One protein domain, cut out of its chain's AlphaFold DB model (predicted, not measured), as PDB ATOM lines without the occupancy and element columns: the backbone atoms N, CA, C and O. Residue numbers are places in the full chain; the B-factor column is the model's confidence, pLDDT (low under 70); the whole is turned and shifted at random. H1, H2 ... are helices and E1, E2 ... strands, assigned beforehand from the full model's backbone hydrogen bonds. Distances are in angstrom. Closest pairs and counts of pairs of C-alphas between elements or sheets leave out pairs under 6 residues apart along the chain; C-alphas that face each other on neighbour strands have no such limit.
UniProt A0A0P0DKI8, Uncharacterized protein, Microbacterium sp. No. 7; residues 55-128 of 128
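This is residues 55 to 128 of the 128 residues of an uncharacterized protein of Microbacterium sp. No. 7 (UniProt A0A0P0DKI8). One long helix, H1, packs along one face of a small three-stranded sheet, mostly over E2 and E3. The 74 printed residues, 36 in named elements, run H1, E1, E2, E3: mixed class, two layers, helix on one face. The antiparallel sheet, order E1 E2 E3, is a meander, each strand neighbouring the one before. The whole is compact, radius of gyration of the C-alphas 11.6 A, spanning 36 by 21 by 17 A.

H1, residues 55 to 75, has every O i to N i+4 pair within hydrogen-bond range. E1, residues 92 to 97, and E2, residues 110 to 114, form an antiparallel hairpin; N 96 and O 111 are 2.9 A apart. E2 and E3, residues 121 to 124, form another; N 112 and O 122 are 2.8 A apart. H1 is on this sheet, height over the sheet 7.5 A; its closest C-alphas with E3 are Ser 64 and Ala 124, 5.1 A.

H1 runs 30.0 A from C-alpha 55 (-23.772, 22.359, 25.045). E1 spans 14.6 A, E2 13.0 A and E3 10.2 A, to C-alpha 124 (-29.280, 8.271, 26.817).

The printed part has no cut. Links H1 to E1 and E1 to E2 are long. Residues 83 to 89 have pLDDT under 70.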
ATOM      1  N   GLN A  55     -23.264  22.768  23.736       92.25
ATOM      2  CA  GLN A  55     -23.772  22.359  25.045       92.25
ATOM      3  C   GLN A  55     -24.687  21.137  24.953       92.25
ATOM      4  O   GLN A  55     -24.513  20.198  25.728       92.25
ATOM      5  N   ASP A  56     -25.595  21.102  23.976       93.44
ATOM      6  CA  ASP A  56     -26.476  19.954  23.738       93.44
ATOM      7  C   ASP A  56     -25.660  18.683  23.443       93.44
ATOM      8  O   ASP A  56     -25.899  17.622  24.023       93.44
ATOM      9  N   ASN A  57     -24.634  18.798  22.595       92.56
ATOM     10  CA  ASN A  57     -23.744  17.686  22.264       92.56
ATOM     11  C   ASN A  57     -22.904  17.228  23.462       92.56
ATOM     12  O   ASN A  57     -22.733  16.025  23.662       92.56
ATOM     13  N   ALA A  58     -22.402  18.164  24.272       90.56
ATOM     14  CA  ALA A  58     -21.662  17.838  25.484       90.56
ATOM     15  C   ALA A  58     -22.549  17.091  26.492       90.56
ATOM     16  O   ALA A  58     -22.148  16.041  26.993       90.56
ATOM     17  N   ALA A  59     -23.775  17.571  26.729       91.50
ATOM     18  CA  ALA A  59     -24.736  16.915  27.612       91.50
ATOM     19  C   ALA A  59     -25.120  15.516  27.107       91.50
ATOM     20  O   ALA A  59     -25.161  14.566  27.890       91.50
ATOM     21  N   LYS A  60     -25.327  15.358  25.793       92.06
ATOM     22  CA  LYS A  60     -25.607  14.058  25.170       92.06
ATOM     23  C   LYS A  60     -24.438  13.083  25.319       92.06
ATOM     24  O   LYS A  60     -24.659  11.910  25.619       92.06
ATOM     25  N   ALA A  61     -23.204  13.552  25.139       91.69
ATOM     26  CA  ALA A  61     -22.012  12.734  25.339       91.69
ATOM     27  C   ALA A  61     -21.903  12.261  26.796       91.69
ATOM     28  O   ALA A  61     -21.704  11.073  27.036       91.69
ATOM     29  N   THR A  62     -22.126  13.157  27.763       91.25
ATOM     30  CA  THR A  62     -22.156  12.802  29.188       91.25
ATOM     31  C   THR A  62     -23.244  11.778  29.502       91.25
ATOM     32  O   THR A  62     -22.959  10.790  30.179       91.25
ATOM     33  N   ALA A  63     -24.461  11.962  28.977       92.44
ATOM     34  CA  ALA A  63     -25.556  11.014  29.172       92.44
ATOM     35  C   ALA A  63     -25.180   9.632  28.618       92.44
ATOM     36  O   ALA A  63     -25.323   8.625  29.310       92.44
ATOM     37  N   SER A  64     -24.637   9.584  27.397       92.88
ATOM     38  CA  SER A  64     -24.224   8.334  26.753       92.88
ATOM     39  C   SER A  64     -23.103   7.633  27.516       92.88
ATOM     40  O   SER A  64     -23.158   6.418  27.673       92.88
ATOM     41  N   SER A  65     -22.102   8.365  28.010       92.06
ATOM     42  CA  SER A  65     -21.039   7.782  28.833       92.06
ATOM     43  C   SER A  65     -21.583   7.215  30.145       92.06
ATOM     44  O   SER A  65     -21.201   6.111  30.530       92.06
ATOM     45  N   GLY A  66     -22.507   7.928  30.799       92.31
ATOM     46  CA  GLY A  66     -23.188   7.436  31.997       92.31
ATOM     47  C   GLY A  66     -23.990   6.163  31.725       92.31
ATOM     48  O   GLY A  66     -23.902   5.209  32.492       92.31
ATOM     49  N   ALA A  67     -24.715   6.114  30.607       93.88
ATOM     50  CA  ALA A  67     -25.509   4.952  30.218       93.88
ATOM     51  C   ALA A  67     -24.645   3.725  29.905       93.88
ATOM     52  O   ALA A  67     -24.968   2.620  30.341       93.88
ATOM     53  N   THR A  68     -23.525   3.911  29.201       93.44
ATOM     54  CA  THR A  68     -22.568   2.830  28.928       93.44
ATOM     55  C   THR A  68     -21.973   2.281  30.220       93.44
ATOM     56  O   THR A  68     -21.900   1.065  30.376       93.44
ATOM     57  N   GLN A  69     -21.600   3.148  31.169       92.75
ATOM     58  CA  GLN A  69     -21.077   2.707  32.464       92.75
ATOM     59  C   GLN A  69     -22.133   1.951  33.273       92.75
ATOM     60  O   GLN A  69     -21.872   0.845  33.726       92.75
ATOM     61  N   ALA A  70     -23.341   2.504  33.397       94.31
ATOM     62  CA  ALA A  70     -24.436   1.860  34.115       94.31
ATOM     63  C   ALA A  70     -24.788   0.486  33.519       94.31
ATOM     64  O   ALA A  70     -25.038  -0.471  34.250       94.31
ATOM     65  N   SER A  71     -24.751   0.370  32.189       93.81
ATOM     66  CA  SER A  71     -24.949  -0.902  31.487       93.81
ATOM     67  C   SER A  71     -23.807  -1.887  31.756       93.81
ATOM     68  O   SER A  71     -24.055  -3.081  31.908       93.81
ATOM     69  N   ALA A  72     -22.564  -1.403  31.841       93.75
ATOM     70  CA  ALA A  72     -21.400  -2.222  32.167       93.75
ATOM     71  C   ALA A  72     -21.437  -2.736  33.616       93.75
ATOM     72  O   ALA A  72     -21.146  -3.908  33.844       93.75
ATOM     73  N   ASP A  73     -21.844  -1.897  34.572       94.94
ATOM     74  CA  ASP A  73     -22.011  -2.284  35.977       94.94
ATOM     75  C   ASP A  73     -23.044  -3.414  36.105       94.94
ATOM     76  O   ASP A  73     -22.765  -4.452  36.707       94.94
ATOM     77  N   LEU A  74     -24.202  -3.261  35.452       95.31
ATOM     78  CA  LEU A  74     -25.254  -4.282  35.443       95.31
ATOM     79  C   LEU A  74     -24.815  -5.569  34.740       95.31
ATOM     80  O   LEU A  74     -25.106  -6.661  35.226       95.31
ATOM     81  N   ALA A  75     -24.076  -5.463  33.633       95.38
ATOM     82  CA  ALA A  75     -23.500  -6.623  32.956       95.38
ATOM     83  C   ALA A  75     -22.468  -7.361  33.832       95.38
ATOM     84  O   ALA A  75     -22.333  -8.579  33.730       95.38
ATOM     85  N   ALA A  76     -21.778  -6.646  34.726       95.81
ATOM     86  CA  ALA A  76     -20.880  -7.213  35.731       95.81
ATOM     87  C   ALA A  76     -21.608  -7.726  36.995       95.81
ATOM     88  O   ALA A  76     -20.954  -8.163  37.946       95.81
ATOM     89  N   GLY A  77     -22.945  -7.671  37.031       94.88
ATOM     90  CA  GLY A  77     -23.757  -8.075  38.181       94.88
ATOM     91  C   GLY A  77     -23.679  -7.115  39.371       94.88
ATOM     92  O   GLY A  77     -24.009  -7.506  40.489       94.88
ATOM     93  N   GLN A  78     -23.217  -5.883  39.152       93.62
ATOM     94  CA  GLN A  78     -23.158  -4.827  40.158       93.62
ATOM     95  C   GLN A  78     -24.339  -3.859  40.003       93.62
ATOM     96  O   GLN A  78     -24.886  -3.717  38.908       93.62
ATOM     97  N   PRO A  79     -24.750  -3.163  41.079       91.69
ATOM     98  CA  PRO A  79     -25.725  -2.086  40.971       91.69
ATOM     99  C   PRO A  79     -25.233  -1.004  40.004       91.69
ATOM    100  O   PRO A  79     -24.075  -0.597  40.082       91.69
ATOM    101  N   ALA A  80     -26.115  -0.512  39.132       93.12
ATOM    102  CA  ALA A  80     -25.784   0.575  38.221       93.12
ATOM    103  C   ALA A  80     -25.361   1.829  38.994       93.12
ATOM    104  O   ALA A  80     -26.121   2.352  39.816       93.12
ATOM    105  N   THR A  81     -24.173   2.346  38.695       89.62
ATOM    106  CA  THR A  81     -23.691   3.604  39.258       89.62
ATOM    107  C   THR A  81     -23.500   4.650  38.170       89.62
ATOM    108  O   THR A  81     -23.252   4.348  37.004       89.62
ATOM    109  N   LEU A  82     -23.637   5.917  38.553       87.00
ATOM    110  CA  LEU A  82     -23.245   7.039  37.710       87.00
ATOM    111  C   LEU A  82     -21.958   7.603  38.298       87.00
ATOM    112  O   LEU A  82     -21.942   7.946  39.485       87.00
ATOM    113  N   PRO A  83     -20.870   7.718  37.520       67.94
ATOM    114  CA  PRO A  83     -19.707   8.438  37.992       67.94
ATOM    115  C   PRO A  83     -20.112   9.905  38.156       67.94
ATOM    116  O   PRO A  83     -20.252  10.635  37.179       67.94
ATOM    117  N   VAL A  84     -20.286  10.354  39.403       60.19
ATOM    118  CA  VAL A  84     -20.442  11.777  39.748       60.19
ATOM    119  C   VAL A  84     -19.072  12.446  39.648       60.19
ATOM    120  O   VAL A  84     -18.503  12.948  40.613       60.19
ATOM    121  N   LYS A  85     -18.477  12.388  38.462       55.31
ATOM    122  CA  LYS A  85     -17.464  13.345  38.062       55.31
ATOM    123  C   LYS A  85     -18.160  14.238  37.076       55.31
ATOM    124  O   LYS A  85     -18.347  13.866  35.921       55.31
ATOM    125  N   ASP A  86     -18.583  15.374  37.616       55.91
ATOM    126  CA  ASP A  86     -18.910  16.568  36.862       55.91
ATOM    127  C   ASP A  86     -17.949  16.626  35.664       55.91
ATOM    128  O   ASP A  86     -16.729  16.745  35.865       55.91
ATOM    129  N   PRO A  87     -18.420  16.385  34.426       56.25
ATOM    130  CA  PRO A  87     -17.580  16.656  33.274       56.25
ATOM    131  C   PRO A  87     -17.142  18.112  33.423       56.25
ATOM    132  O   PRO A  87     -17.867  18.919  33.983       56.25
ATOM    133  N   ALA A  88     -15.972  18.499  32.929       63.97
ATOM    134  CA  ALA A  88     -15.454  19.867  33.061       63.97
ATOM    135  C   ALA A  88     -16.386  20.997  32.516       63.97
ATOM    136  O   ALA A  88     -16.000  22.164  32.470       63.97
ATOM    137  N   ASN A  89     -17.602  20.654  32.082       67.75
ATOM    138  CA  ASN A  89     -18.699  21.506  31.689       67.75
ATOM    139  C   ASN A  89     -19.528  22.007  32.891       67.75
ATOM    140  O   ASN A  89     -20.475  21.361  33.331       67.75
ATOM    141  N   LYS A  90     -19.252  23.246  33.309       75.38
ATOM    142  CA  LYS A  90     -19.980  23.970  34.371       75.38
ATOM    143  C   LYS A  90     -21.487  24.149  34.131       75.38
ATOM    144  O   LYS A  90     -22.186  24.601  35.032       75.38
ATOM    145  N   ASN A  91     -21.981  23.867  32.927       87.38
ATOM    146  CA  ASN A  91     -23.388  24.049  32.589       87.38
ATOM    147  C   ASN A  91     -24.241  22.811  32.884       87.38
ATOM    148  O   ASN A  91     -25.466  22.904  32.790       87.38
ATOM    149  N   ILE A  92     -23.623  21.678  33.235       88.81
ATOM    150  CA  ILE A  92     -24.327  20.492  33.724       88.81
ATOM    151  C   ILE A  92     -24.681  20.713  35.195       88.81
ATOM    152  O   ILE A  92     -23.840  21.044  36.021       88.81
ATOM    153  N   THR A  93     -25.963  20.563  35.512       89.06
ATOM    154  CA  THR A  93     -26.522  20.827  36.848       89.06
ATOM    155  C   THR A  93     -26.858  19.545  37.598       89.06
ATOM    156  O   THR A  93     -26.811  19.522  38.825       89.06
ATOM    157  N   SER A  94     -27.172  18.463  36.880       89.25
ATOM    158  CA  SER A  94     -27.354  17.138  37.469       89.25
ATOM    159  C   SER A  94     -27.174  16.025  36.438       89.25
ATOM    160  O   SER A  94     -27.391  16.215  35.239       89.25
ATOM    161  N   ILE A  95     -26.789  14.851  36.933       91.06
ATOM    162  CA  ILE A  95     -26.730  13.594  36.189       91.06
ATOM    163  C   ILE A  95     -27.443  12.560  37.062       91.06
ATOM    164  O   ILE A  95     -27.057  12.364  38.214       91.06
ATOM    165  N   ALA A  96     -28.500  11.944  36.546       92.38
ATOM    166  CA  ALA A  96     -29.341  11.016  37.295       92.38
ATOM    167  C   ALA A  96     -29.884   9.908  36.389       92.38
ATOM    168  O   ALA A  96     -29.827  10.012  35.167       92.38
ATOM    169  N   PHE A  97     -30.431   8.853  36.984       93.88
ATOM    170  CA  PHE A  97     -31.281   7.920  36.249       93.88
ATOM    171  C   PHE A  97     -32.688   8.504  36.089       93.88
ATOM    172  O   PHE A  97     -33.140   9.281  36.933       93.88
ATOM    173  N   ASP A  98     -33.379   8.136  35.012       93.62
ATOM    174  CA  ASP A  98     -34.782   8.490  34.803       93.62
ATOM    175  C   ASP A  98     -35.667   7.647  35.731       93.62
ATOM    176  O   ASP A  98     -36.109   6.551  35.391       93.62
ATOM    177  N   GLY A  99     -35.860   8.131  36.958       88.75
ATOM    178  CA  GLY A  99     -36.592   7.419  38.004       88.75
ATOM    179  C   GLY A  99     -35.679   6.630  38.945       88.75
ATOM    180  O   GLY A  99     -34.712   7.167  39.484       88.75
ATOM    181  N   ALA A 100     -36.041   5.376  39.226       89.12
ATOM    182  CA  ALA A 100     -35.295   4.525  40.152       89.12
ATOM    183  C   ALA A 100     -33.976   4.025  39.537       89.12
ATOM    184  O   ALA A 100     -33.815   3.984  38.319       89.12
ATOM    185  N   THR A 101     -33.034   3.604  40.386       91.75
ATOM    186  CA  THR A 101     -31.787   2.978  39.930       91.75
ATOM    187  C   THR A 101     -32.114   1.722  39.113       91.75
ATOM    188  O   THR A 101     -32.817   0.846  39.625       91.75
ATOM    189  N   PRO A 102     -31.644   1.611  37.859       94.50
ATOM    190  CA  PRO A 102     -32.004   0.493  37.001       94.50
ATOM    191  C   PRO A 102     -31.393  -0.806  37.525       94.50
ATOM    192  O   PRO A 102     -30.242  -0.839  37.958       94.50
ATOM    193  N   THR A 103     -32.171  -1.886  37.468       94.56
ATOM    194  CA  THR A 103     -31.745  -3.245  37.847       94.56
ATOM    195  C   THR A 103     -31.543  -4.160  36.641       94.56
ATOM    196  O   THR A 103     -31.054  -5.276  36.787       94.56
ATOM    197  N   THR A 104     -31.939  -3.709  35.451       94.06
ATOM    198  CA  THR A 104     -31.781  -4.413  34.174       94.06
ATOM    199  C   THR A 104     -31.237  -3.448  33.126       94.06
ATOM    200  O   THR A 104     -31.450  -2.238  33.219       94.06
ATOM    201  N   ILE A 105     -30.529  -3.978  32.126       93.50
ATOM    202  CA  ILE A 105     -29.888  -3.166  31.078       93.50
ATOM    203  C   ILE A 105     -30.936  -2.386  30.266       93.50
ATOM    204  O   ILE A 105     -30.733  -1.209  29.982       93.50
ATOM    205  N   ASP A 106     -32.089  -2.996  29.986       94.81
ATOM    206  CA  ASP A 106     -33.186  -2.359  29.242       94.81
ATOM    207  C   ASP A 106     -33.834  -1.191  29.999       94.81
ATOM    208  O   ASP A 106     -34.500  -0.360  29.397       94.81
ATOM    209  N   ALA A 107     -33.644  -1.109  31.320       94.81
ATOM    210  CA  ALA A 107     -34.152  -0.012  32.140       94.81
ATOM    211  C   ALA A 107     -33.143   1.140  32.290       94.81
ATOM    212  O   ALA A 107     -33.450   2.147  32.927       94.81
ATOM    213  N   VAL A 108     -31.925   1.013  31.750       95.12
ATOM    214  CA  VAL A 108     -30.910   2.061  31.875       95.12
ATOM    215  C   VAL A 108     -31.321   3.258  31.031       95.12
ATOM    216  O   VAL A 108     -31.203   3.247  29.807       95.12
ATOM    217  N   CYS A 109     -31.753   4.315  31.709       96.00
ATOM    218  CA  CYS A 109     -31.960   5.622  31.118       96.00
ATOM    219  C   CYS A 109     -31.285   6.686  31.981       96.00
ATOM    220  O   CYS A 109     -31.656   6.888  33.137       96.00
ATOM    221  N   VAL A 110     -30.263   7.343  31.438       94.81
ATOM    222  CA  VAL A 110     -29.508   8.403  32.113       94.81
ATOM    223  C   VAL A 110     -29.981   9.750  31.606       94.81
ATOM    224  O   VAL A 110     -29.996   9.988  30.403       94.81
ATOM    225  N   VAL A 111     -30.322  10.638  32.532       93.81
ATOM    226  CA  VAL A 111     -30.765  12.008  32.296       93.81
ATOM    227  C   VAL A 111     -29.682  12.968  32.766       93.81
ATOM    228  O   VAL A 111     -29.267  12.953  33.924       93.81
ATOM    229  N   VAL A 112     -29.245  13.838  31.866       93.12
ATOM    230  CA  VAL A 112     -28.342  14.949  32.160       93.12
ATOM    231  C   VAL A 112     -29.138  16.236  32.059       93.12
ATOM    232  O   VAL A 112     -29.648  16.549  30.986       93.12
ATOM    233  N   THR A 113     -29.231  16.987  33.155       92.38
ATOM    234  CA  THR A 113     -29.868  18.310  33.179       92.38
ATOM    235  C   THR A 113     -28.802  19.380  33.036       92.38
ATOM    236  O   THR A 113     -27.811  19.382  33.770       92.38
ATOM    237  N   TYR A 114     -28.995  20.313  32.114       92.31
ATOM    238  CA  TYR A 114     -27.992  21.314  31.772       92.31
ATOM    239  C   TYR A 114     -28.631  22.637  31.349       92.31
ATOM    240  O   TYR A 114     -29.840  22.738  31.143       92.31
ATOM    241  N   THR A 115     -27.805  23.675  31.262       92.75
ATOM    242  CA  THR A 115     -28.217  25.038  30.912       92.75
ATOM    243  C   THR A 115     -27.425  25.571  29.719       92.75
ATOM    244  O   THR A 115     -26.370  25.052  29.355       92.75
ATOM    245  N   GLY A 116     -27.943  26.617  29.073       89.88
ATOM    246  CA  GLY A 116     -27.262  27.267  27.948       89.88
ATOM    247  C   GLY A 116     -27.283  26.484  26.630       89.88
ATOM    248  O   GLY A 116     -26.670  26.943  25.671       89.88
ATOM    249  N   GLY A 117     -27.975  25.343  26.578       90.06
ATOM    250  CA  GLY A 117     -28.318  24.622  25.351       90.06
ATOM    251  C   GLY A 117     -29.681  25.009  24.782       90.06
ATOM    252  O   GLY A 117     -30.361  25.887  25.317       90.06
ATOM    253  N   SER A 118     -30.079  24.338  23.699       89.38
ATOM    254  CA  SER A 118     -31.429  24.455  23.128       89.38
ATOM    255  C   SER A 118     -32.460  23.657  23.941       89.38
ATOM    256  O   SER A 118     -33.638  24.013  23.991       89.38
ATOM    257  N   ALA A 119     -32.013  22.604  24.634       89.25
ATOM    258  CA  ALA A 119     -32.825  21.831  25.568       89.25
ATOM    259  C   ALA A 119     -32.302  21.941  27.009       89.25
ATOM    260  O   ALA A 119     -31.195  22.409  27.269       89.25
ATOM    261  N   THR A 120     -33.132  21.514  27.961       91.38
ATOM    262  CA  THR A 120     -32.797  21.501  29.393       91.38
ATOM    263  C   THR A 120     -32.330  20.133  29.876       91.38
ATOM    264  O   THR A 120     -31.745  20.034  30.955       91.38
ATOM    265  N   GLN A 121     -32.584  19.072  29.101       94.12
ATOM    266  CA  GLN A 121     -32.213  17.704  29.441       94.12
ATOM    267  C   GLN A 121     -31.819  16.901  28.203       94.12
ATOM    268  O   GLN A 121     -32.452  17.014  27.154       94.12
ATOM    269  N   GLN A 122     -30.777  16.083  28.339       94.50
ATOM    270  CA  GLN A 122     -30.428  15.040  27.379       94.50
ATOM    271  C   GLN A 122     -30.562  13.689  28.058       94.50
ATOM    272  O   GLN A 122     -30.155  13.526  29.209       94.50
ATOM    273  N   LYS A 123     -31.127  12.726  27.333       94.44
ATOM    274  CA  LYS A 123     -31.284  11.354  27.801       94.44
ATOM    275  C   LYS A 123     -30.464  10.404  26.941       94.44
ATOM    276  O   LYS A 123     -30.314  10.640  25.741       94.44
ATOM    277  N   ALA A 124     -29.927   9.353  27.546       94.50
ATOM    278  CA  ALA A 124     -29.280   8.271  26.817       94.50
ATOM    279  C   ALA A 124     -29.345   6.954  27.590       94.50
ATOM    280  O   ALA A 124     -29.279   6.935  28.818       94.50
ATOM    281  N   GLY A 125     -29.403   5.857  26.845       93.62
ATOM    282  CA  GLY A 125     -29.415   4.492  27.356       93.62
ATOM    283  C   GLY A 125     -30.510   3.666  26.685       93.62
ATOM    284  O   GLY A 125     -31.355   4.253  26.027       93.62
ATOM    285  N   PRO A 126     -30.489   2.329  26.805       92.19
ATOM    286  CA  PRO A 126     -31.474   1.443  26.174       92.19
ATOM    287  C   PRO A 126     -32.924   1.639  26.647       92.19
ATOM    288  O   PRO A 126     -33.846   1.235  25.946       92.19
ATOM    289  N   GLY A 127     -33.116   2.214  27.839       91.25
ATOM    290  CA  GLY A 127     -34.430   2.505  28.420       91.25
ATOM    291  C   GLY A 127     -34.990   3.883  28.063       91.25
ATOM    292  O   GLY A 127     -36.072   4.236  28.533       91.25
ATOM    293  N   CYS A 128     -34.251   4.657  27.264       91.12
ATOM    294  CA  CYS A 128     -34.727   5.835  26.548       91.12
ATOM    295  C   CYS A 128     -34.528   5.623  25.028       91.12
ATOM    296  O   CYS A 128     -35.039   6.481  24.283       91.12
TER     297      CYS A 128